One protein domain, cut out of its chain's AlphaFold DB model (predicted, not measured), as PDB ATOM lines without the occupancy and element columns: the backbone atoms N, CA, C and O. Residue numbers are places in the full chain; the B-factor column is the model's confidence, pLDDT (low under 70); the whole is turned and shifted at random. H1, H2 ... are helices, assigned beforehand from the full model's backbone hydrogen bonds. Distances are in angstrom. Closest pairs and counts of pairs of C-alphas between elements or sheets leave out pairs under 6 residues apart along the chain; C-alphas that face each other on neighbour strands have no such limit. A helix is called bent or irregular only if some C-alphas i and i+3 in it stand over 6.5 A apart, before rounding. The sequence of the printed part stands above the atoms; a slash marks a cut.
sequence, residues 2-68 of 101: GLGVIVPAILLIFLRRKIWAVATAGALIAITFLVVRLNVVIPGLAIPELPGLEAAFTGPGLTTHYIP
ATOM      1  N   GLY A   2      94.270 167.516 130.411       67.38
ATOM      2  CA  GLY A   2      93.933 168.756 131.139       67.38
ATOM      3  C   GLY A   2      94.264 168.774 132.642       67.38
ATOM      4  O   GLY A   2      95.040 169.609 133.090       67.38
ATOM      5  N   LEU A   3      93.718 167.848 133.435       71.69
ATOM      6  CA  LEU A   3      93.796 167.944 134.906       71.69
ATOM      7  C   LEU A   3      95.219 167.800 135.468       71.69
ATOM      8  O   LEU A   3      95.594 168.517 136.391       71.69
ATOM      9  N   GLY A   4      96.025 166.923 134.871       74.19
ATOM     10  CA  GLY A   4      97.385 166.641 135.332       74.19
ATOM     11  C   GLY A   4      98.414 167.741 135.052       74.19
ATOM     12  O   GLY A   4      99.500 167.709 135.616       74.19
ATOM     13  N   VAL A   5      98.077 168.725 134.212       81.62
ATOM     14  CA  VAL A   5      98.939 169.882 133.907       81.62
ATOM     15  C   VAL A   5      98.357 171.160 134.498       81.62
ATOM     16  O   VAL A   5      99.078 171.937 135.119       81.62
ATOM     17  N   ILE A   6      97.043 171.359 134.367       89.44
ATOM     18  CA  ILE A   6      96.367 172.579 134.819       89.44
ATOM     19  C   ILE A   6      96.421 172.700 136.346       89.44
ATOM     20  O   ILE A   6      96.749 173.767 136.859       89.44
ATOM     21  N   VAL A   7      96.157 171.616 137.087       89.12
ATOM     22  CA  VAL A   7      96.127 171.671 138.559       89.12
ATOM     23  C   VAL A   7      97.518 171.962 139.145       89.12
ATOM     24  O   VAL A   7      97.627 172.906 139.935       89.12
ATOM     25  N   PRO A   8      98.606 171.267 138.746       88.50
ATOM     26  CA  PRO A   8      99.951 171.627 139.196       88.50
ATOM     27  C   PRO A   8     100.371 173.033 138.772       88.50
ATOM     28  O   PRO A   8     100.982 173.743 139.568       88.50
ATOM     29  N   ALA A   9     100.014 173.466 137.556       89.31
ATOM     30  CA  ALA A   9     100.334 174.809 137.082       89.31
ATOM     31  C   ALA A   9      99.685 175.886 137.961       89.31
ATOM     32  O   ALA A   9     100.371 176.806 138.397       89.31
ATOM     33  N   ILE A  10      98.401 175.750 138.303       91.75
ATOM     34  CA  ILE A  10      97.710 176.685 139.206       91.75
ATOM     35  C   ILE A  10      98.373 176.689 140.592       91.75
ATOM     36  O   ILE A  10      98.682 177.757 141.126       91.75
ATOM     37  N   LEU A  11      98.651 175.511 141.162       89.88
ATOM     38  CA  LEU A  11      99.303 175.398 142.472       89.88
ATOM     39  C   LEU A  11     100.682 176.076 142.491       89.88
ATOM     40  O   LEU A  11     101.006 176.790 143.439       89.88
ATOM     41  N   LEU A  12     101.481 175.907 141.438       91.38
ATOM     42  CA  LEU A  12     102.827 176.477 141.351       91.38
ATOM     43  C   LEU A  12     102.836 177.957 140.946       91.38
ATOM     44  O   LEU A  12     103.722 178.698 141.363       91.38
ATOM     45  N   ILE A  13     101.863 178.440 140.178       94.00
ATOM     46  CA  ILE A  13     101.795 179.862 139.814       94.00
ATOM     47  C   ILE A  13     101.389 180.692 141.033       94.00
ATOM     48  O   ILE A  13     102.081 181.659 141.366       94.00
ATOM     49  N   PHE A  14     100.325 180.285 141.729       93.38
ATOM     50  CA  PHE A  14      99.697 181.094 142.777       93.38
ATOM     51  C   PHE A  14     100.147 180.738 144.201       93.38
ATOM     52  O   PHE A  14     100.157 181.607 145.071       93.38
ATOM     53  N   LEU A  15     100.531 179.484 144.473       90.62
ATOM     54  CA  LEU A  15     100.820 178.996 145.830       90.62
ATOM     55  C   LEU A  15     102.271 178.510 146.025       90.62
ATOM     56  O   LEU A  15     102.557 177.871 147.036       90.62
ATOM     57  N   ARG A  16     103.225 178.880 145.152       87.69
ATOM     58  CA  ARG A  16     104.637 178.412 145.214       87.69
ATOM     59  C   ARG A  16     105.345 178.554 146.562       87.69
ATOM     60  O   ARG A  16     106.293 177.830 146.830       87.69
ATOM     61  N   ARG A  17     104.941 179.523 147.393       89.38
ATOM     62  CA  ARG A  17     105.565 179.772 148.705       89.38
ATOM     63  C   ARG A  17     105.096 178.793 149.783       89.38
ATOM     64  O   ARG A  17     105.697 178.736 150.849       89.38
ATOM     65  N   LYS A  18     104.019 178.041 149.538       91.56
ATOM     66  CA  LYS A  18     103.480 177.065 150.486       91.56
ATOM     67  C   LYS A  18     104.069 175.688 150.183       91.56
ATOM     68  O   LYS A  18     103.850 175.147 149.104       91.56
ATOM     69  N   ILE A  19     104.760 175.105 151.163       91.88
ATOM     70  CA  ILE A  19     105.434 173.798 151.038       91.88
ATOM     71  C   ILE A  19     104.464 172.707 150.566       91.88
ATOM     72  O   ILE A  19     104.786 171.949 149.654       91.88
ATOM     73  N   TRP A  20     103.255 172.664 151.135       92.44
ATOM     74  CA  TRP A  20     102.248 171.675 150.748       92.44
ATOM     75  C   TRP A  20     101.848 171.803 149.273       92.44
ATOM     76  O   TRP A  20     101.712 170.791 148.603       92.44
ATOM     77  N   ALA A  21     101.731 173.024 148.737       90.44
ATOM     78  CA  ALA A  21     101.316 173.235 147.352       90.44
ATOM     79  C   ALA A  21     102.379 172.729 146.370       90.44
ATOM     80  O   ALA A  21     102.043 172.101 145.369       90.44
ATOM     81  N   VAL A  22     103.660 172.941 146.692       91.88
ATOM     82  CA  VAL A  22     104.785 172.418 145.906       91.88
ATOM     83  C   VAL A  22     104.838 170.890 145.977       91.88
ATOM     84  O   VAL A  22     104.977 170.239 144.943       91.88
ATOM     85  N   ALA A  23     104.660 170.308 147.167       91.56
ATOM     86  CA  ALA A  23     104.638 168.857 147.347       91.56
ATOM     87  C   ALA A  23     103.478 168.196 146.581       91.56
ATOM     88  O   ALA A  23     103.690 167.232 145.845       91.56
ATOM     89  N   THR A  24     102.261 168.738 146.695       91.19
ATOM     90  CA  THR A  24     101.081 168.226 145.987       91.19
ATOM     91  C   THR A  24     101.217 168.390 144.475       91.19
ATOM     92  O   THR A  24     100.890 167.464 143.737       91.19
ATOM     93  N   ALA A  25     101.743 169.522 143.996       91.12
ATOM     94  CA  ALA A  25     102.004 169.721 142.573       91.12
ATOM     95  C   ALA A  25     103.018 168.700 142.036       91.12
ATOM     96  O   ALA A  25     102.766 168.087 141.001       91.12
ATOM     97  N   GLY A  26     104.118 168.458 142.756       90.69
ATOM     98  CA  GLY A  26     105.108 167.443 142.389       90.69
ATOM     99  C   GLY A  26     104.516 166.031 142.334       90.69
ATOM    100  O   GLY A  26     104.726 165.315 141.355       90.69
ATOM    101  N   ALA A  27     103.712 165.654 143.332       91.12
ATOM    102  CA  ALA A  27     103.019 164.366 143.352       91.12
ATOM    103  C   ALA A  27     102.053 164.210 142.165       91.12
ATOM    104  O   ALA A  27     102.066 163.186 141.485       91.12
ATOM    105  N   LEU A  28     101.255 165.241 141.869       91.56
ATOM    106  CA  LEU A  28     100.333 165.242 140.730       91.56
ATOM    107  C   LEU A  28     101.065 165.105 139.393       91.56
ATOM    108  O   LEU A  28     100.609 164.359 138.525       91.56
ATOM    109  N   ILE A  29     102.201 165.787 139.226       91.25
ATOM    110  CA  ILE A  29     103.034 165.672 138.023       91.25
ATOM    111  C   ILE A  29     103.554 164.238 137.877       91.25
ATOM    112  O   ILE A  29     103.413 163.648 136.805       91.25
ATOM    113  N   ALA A  30     104.093 163.652 138.950       90.75
ATOM    114  CA  ALA A  30     104.607 162.283 138.938       90.75
ATOM    115  C   ALA A  30     103.519 161.256 138.574       90.75
ATOM    116  O   ALA A  30     103.725 160.422 137.691       90.75
ATOM    117  N   ILE A  31     102.337 161.356 139.194       90.62
ATOM    118  CA  ILE A  31     101.190 160.481 138.901       90.62
ATOM    119  C   ILE A  31     100.737 160.653 137.451       90.62
ATOM    120  O   ILE A  31     100.537 159.670 136.741       90.62
ATOM    121  N   THR A  32     100.610 161.893 136.980       89.25
ATOM    122  CA  THR A  32     100.171 162.172 135.606       89.25
ATOM    123  C   THR A  32     101.138 161.582 134.589       89.25
ATOM    124  O   THR A  32     100.704 160.976 133.612       89.25
ATOM    125  N   PHE A  33     102.443 161.712 134.823       88.56
ATOM    126  CA  PHE A  33     103.462 161.154 133.941       88.56
ATOM    127  C   PHE A  33     103.364 159.626 133.835       88.56
ATOM    128  O   PHE A  33     103.481 159.067 132.742       88.56
ATOM    129  N   LEU A  34     103.076 158.952 134.951       88.31
ATOM    130  CA  LEU A  34     102.835 157.513 134.975       88.31
ATOM    131  C   LEU A  34     101.565 157.133 134.202       88.31
ATOM    132  O   LEU A  34     101.602 156.250 133.349       88.31
ATOM    133  N   VAL A  35     100.457 157.836 134.447       88.19
ATOM    134  CA  VAL A  35      99.168 157.573 133.786       88.19
ATOM    135  C   VAL A  35      99.260 157.788 132.275       88.19
ATOM    136  O   VAL A  35      98.711 156.992 131.515       88.19
ATOM    137  N   VAL A  36      99.973 158.820 131.814       88.31
ATOM    138  CA  VAL A  36     100.183 159.063 130.377       88.31
ATOM    139  C   VAL A  36     100.905 157.887 129.725       88.31
ATOM    140  O   VAL A  36     100.472 157.437 128.669       88.31
ATOM    141  N   ARG A  37     101.949 157.337 130.361       86.50
ATOM    142  CA  ARG A  37     102.642 156.152 129.832       86.50
ATOM    143  C   ARG A  37     101.712 154.949 129.718       86.50
ATOM    144  O   ARG A  37     101.711 154.302 128.678       86.50
ATOM    145  N   LEU A  38     100.881 154.691 130.728       86.44
ATOM    146  CA  LEU A  38      99.895 153.606 130.671       86.44
ATOM    147  C   LEU A  38      98.891 153.803 129.524       86.44
ATOM    148  O   LEU A  38      98.604 152.859 128.797       86.44
ATOM    149  N   ASN A  39      98.418 155.034 129.309       87.38
ATOM    150  CA  ASN A  39      97.480 155.357 128.226       87.38
ATOM    151  C   ASN A  39      98.091 155.259 126.821       87.38
ATOM    152  O   ASN A  39      97.345 155.186 125.855       87.38
ATOM    153  N   VAL A  40      99.416 155.280 126.687       86.94
ATOM    154  CA  VAL A  40     100.087 155.079 125.393       86.94
ATOM    155  C   VAL A  40     100.413 153.604 125.180       86.94
ATOM    156  O   VAL A  40     100.163 153.065 124.107       86.94
ATOM    157  N   VAL A  41     100.950 152.943 126.207       86.19
ATOM    158  CA  VAL A  41     101.445 151.567 126.095       86.19
ATOM    159  C   VAL A  41     100.301 150.557 126.046       86.19
ATOM    160  O   VAL A  41     100.330 149.672 125.201       86.19
ATOM    161  N   ILE A  42      99.277 150.685 126.900       85.25
ATOM    162  CA  ILE A  42      98.194 149.688 126.971       85.25
ATOM    163  C   ILE A  42      97.417 149.612 125.649       85.25
ATOM    164  O   ILE A  42      97.288 148.508 125.127       85.25
ATOM    165  N   PRO A  43      96.941 150.722 125.048       82.62
ATOM    166  CA  PRO A  43      96.224 150.635 123.776       82.62
ATOM    167  C   PRO A  43      97.102 150.126 122.633       82.62
ATOM    168  O   PRO A  43      96.607 149.403 121.779       82.62
ATOM    169  N   GLY A  44      98.399 150.455 122.646       82.06
ATOM    170  CA  GLY A  44      99.357 149.933 121.669       82.06
ATOM    171  C   GLY A  44      99.555 148.417 121.749       82.06
ATOM    172  O   GLY A  44      99.935 147.814 120.758       82.06
ATOM    173  N   LEU A  45      99.278 147.799 122.901       77.19
ATOM    174  CA  LEU A  45      99.374 146.348 123.108       77.19
ATOM    175  C   LEU A  45      98.017 145.633 123.021       77.19
ATOM    176  O   LEU A  45      97.973 144.416 122.870       77.19
ATOM    177  N   ALA A  46      96.915 146.374 123.150       76.00
ATOM    178  CA  ALA A  46      95.562 145.826 123.136       76.00
ATOM    179  C   ALA A  46      95.021 145.577 121.719       76.00
ATOM    180  O   ALA A  46      93.989 144.929 121.576       76.00
ATOM    181  N   ILE A  47      95.682 146.099 120.683       75.81
ATOM    182  CA  ILE A  47      95.304 145.879 119.283       75.81
ATOM    183  C   ILE A  47      96.055 144.637 118.775       75.81
ATOM    184  O   ILE A  47      97.285 144.657 118.736       75.81
ATOM    185  N   PRO A  48      95.358 143.559 118.372       70.25
ATOM    186  CA  PRO A  48      96.009 142.389 117.794       70.25
ATOM    187  C   PRO A  48      96.677 142.740 116.465       70.25
ATOM    188  O   PRO A  48      96.016 143.196 115.535       70.25
ATOM    189  N   GLU A  49      97.971 142.453 116.345       72.44
ATOM    190  CA  GLU A  49      98.740 142.655 115.103       72.44
ATOM    191  C   GLU A  49      98.281 141.728 113.960       72.44
ATOM    192  O   GLU A  49      98.512 141.994 112.782       72.44
ATOM    193  N   LEU A  50      97.624 140.615 114.306       73.12
ATOM    194  CA  LEU A  50      97.131 139.609 113.372       73.12
ATOM    195  C   LEU A  50      95.640 139.334 113.630       73.12
ATOM    196  O   LEU A  50      95.263 138.997 114.758       73.12
ATOM    197  N   PRO A  51      94.778 139.422 112.603       70.50
ATOM    198  CA  PRO A  51      93.356 139.146 112.759       70.50
ATOM    199  C   PRO A  51      93.125 137.679 113.156       70.50
ATOM    200  O   PRO A  51      93.635 136.763 112.514       70.50
ATOM    201  N   GLY A  52      92.346 137.456 114.220       71.44
ATOM    202  CA  GLY A  52      91.981 136.121 114.717       71.44
ATOM    203  C   GLY A  52      92.887 135.543 115.811       71.44
ATOM    204  O   GLY A  52      92.567 134.482 116.349       71.44
ATOM    205  N   LEU A  53      93.969 136.232 116.202       70.25
ATOM    206  CA  LEU A  53      94.869 135.760 117.265       70.25
ATOM    207  C   LEU A  53      94.165 135.642 118.631       70.25
ATOM    208  O   LEU A  53      94.412 134.696 119.374       70.25
ATOM    209  N   GLU A  54      93.226 136.547 118.918       69.00
ATOM    210  CA  GLU A  54      92.411 136.540 120.144       69.00
ATOM    211  C   GLU A  54      91.515 135.295 120.266       69.00
ATOM    212  O   GLU A  54      91.195 134.864 121.369       69.00
ATOM    213  N   ALA A  55      91.121 134.694 119.138       69.06
ATOM    214  CA  ALA A  55      90.313 133.475 119.120       69.06
ATOM    215  C   ALA A  55      91.165 132.200 119.258       69.06
ATOM    216  O   ALA A  55      90.657 131.164 119.685       69.06
ATOM    217  N   ALA A  56      92.452 132.268 118.899       72.81
ATOM    218  CA  ALA A  56      93.378 131.137 118.953       72.81
ATOM    219  C   ALA A  56      94.031 130.957 120.335       72.81
ATOM    220  O   ALA A  56      94.398 129.839 120.697       72.81
ATOM    221  N   PHE A  57      94.162 132.034 121.118       66.69
ATOM    222  CA  PHE A  57      94.806 132.016 122.431       66.69
ATOM    223  C   PHE A  57      93.842 132.485 123.527       66.69
ATOM    224  O   PHE A  57      93.669 133.674 123.749       66.69
ATOM    225  N   THR A  58      93.233 131.540 124.247       68.94
ATOM    226  CA  THR A  58      92.225 131.815 125.294       68.94
ATOM    227  C   THR A  58      92.692 131.453 126.713       68.94
ATOM    228  O   THR A  58      91.886 131.306 127.630       68.94
ATOM    229  N   GLY A  59      94.005 131.297 126.917       71.44
ATOM    230  CA  GLY A  59      94.595 130.936 128.211       71.44
ATOM    231  C   GLY A  59      94.788 132.119 129.181       71.44
ATOM    232  O   GLY A  59      94.737 133.281 128.773       71.44
ATOM    233  N   PRO A  60      95.064 131.849 130.473       68.25
ATOM    234  CA  PRO A  60      95.367 132.888 131.459       68.25
ATOM    235  C   PRO A  60      96.579 133.725 131.022       68.25
ATOM    236  O   PRO A  60      97.651 133.175 130.779       68.25
ATOM    237  N   GLY A  61      96.414 135.046 130.920       68.12
ATOM    238  CA  GLY A  61      97.475 135.964 130.479       68.12
ATOM    239  C   GLY A  61      97.626 136.110 128.960       68.12
ATOM    240  O   GLY A  61      98.470 136.882 128.520       68.12
ATOM    241  N   LEU A  62      96.800 135.424 128.163       68.25
ATOM    242  CA  LEU A  62      96.748 135.548 126.700       68.25
ATOM    243  C   LEU A  62      95.536 136.373 126.240       68.25
ATOM    244  O   LEU A  62      94.982 136.149 125.172       68.25
ATOM    245  N   THR A  63      95.103 137.320 127.069       69.94
ATOM    246  CA  THR A  63      93.959 138.191 126.789       69.94
ATOM    247  C   THR A  63      94.440 139.586 126.417       69.94
ATOM    248  O   THR A  63      95.317 140.133 127.082       69.94
ATOM    249  N   THR A  64      93.814 140.213 125.427       69.81
ATOM    250  CA  THR A  64      94.082 141.609 125.034       69.81
ATOM    251  C   THR A  64      93.568 142.640 126.042       69.81
ATOM    252  O   THR A  64      93.920 143.818 125.979       69.81
ATOM    253  N   HIS A  65      92.781 142.210 127.030       76.69
ATOM    254  CA  HIS A  65      92.356 143.052 128.142       76.69
ATOM    255  C   HIS A  65      93.404 143.078 129.259       76.69
ATOM    256  O   HIS A  65      93.697 142.055 129.876       76.69
ATOM    257  N   TYR A  66      93.932 144.270 129.555       79.75
ATOM    258  CA  TYR A  66      94.876 144.487 130.649       79.75
ATOM    259  C   TYR A  66      94.172 145.047 131.887       79.75
ATOM    260  O   TYR A  66      93.619 146.149 131.862       79.75
ATOM    261  N   ILE A  67      94.237 144.298 132.986       83.69
ATOM    262  CA  ILE A  67      93.843 144.751 134.321       83.69
ATOM    263  C   ILE A  67      95.011 144.425 135.257       83.69
ATOM    264  O   ILE A  67      95.353 143.247 135.380       83.69
ATOM    265  N   PRO A  68      95.624 145.428 135.912       85.44
ATOM    266  CA  PRO A  68      96.788 145.179 136.741       85.44
ATOM    267  C   PRO A  68      96.442 144.293 137.939       85.44
ATOM    268  O   PRO A  68      95.477 144.536 138.671       85.44
TER     269      PRO A  68
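What this domain is: This is residues 2 to 68 of the 101 residues of an uncharacterized protein of Chloroflexi bacterium HGW-Chloroflexi-1 (UniProt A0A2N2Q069). This is a long, thin helical hairpin with unequal arms: the short helix H1 lies side by side with the first part of the long helix H2, and the rest of H2 runs on beyond H1. Past the far end of H2 comes a loose loop with the tiny helix H3 in it; residues 56 to 61 stick out, and the last residues of the printed part fold back. The printed part has 67 residues with three named helices, H1, H2 and H3 in that order, and no named strand; the class is all helix. The whole is extended, with a radius of gyration of the C-alphas of 18.9 A, and is a rod spanning 58 by 19 by 11 A.

How they stand to each other: H1, residues 2 to 14, and H2, residues 19 to 46, form a helical hairpin. They touch, with 19 pairs of C-alphas within 8 A, and the closest C-alphas are those of Pro 8 and Ala 25, 4.4 A apart. Their lines stand at a shallow tilt of 17 degrees, and they run opposite ways. H2 touches H1 with residues 21 to 32 alone. H3, residues 53 to 56, touches no helix; it is apart from H1 and also from H2. The O i to N i+4 pairs within hydrogen-bond range are 8 of 9 in H1 and 23 of 24 in H2; H3 is too short for such a pair, and its one O i to N i+3 pair is within range.

Where its parts are: H1 begins at C-alpha 2, (93.933, 168.756, 131.139), and measures 17.9 A from first to last C-alpha. It is neither bent nor irregular, but only just: C-alphas 4 and 7 are 6.1 A apart. H2, the longest helix with 28 residues, measures 40.7 A from C-alpha 19 at (105.434, 173.798, 151.038) to C-alpha 46 at (95.562, 145.826, 123.136). It too is neither bent nor irregular, but only just, with C-alphas 40 and 43 6.1 A apart. H3 has four residues, measures 5.1 A and ends at C-alpha 56, (93.378, 131.137, 118.953).

The domain as a whole: The two C-alphas farthest apart are those of Arg 17 and Ala 56, at 58.3 A, while those of Gly 2 and Pro 68 are 24.4 A apart. The printed part has no cut. The link from H1 to H2, four residues, is tight, and the link from H2 to H3, six residues, is short. Residues 57 to 68 hold no named element, and residues 56 to 61 stand free. The mean pLDDT of the printed part is 82.5; this predicted model is under 70 at residue 2, residues 54 to 55, 57 to 58 and 60 to 64.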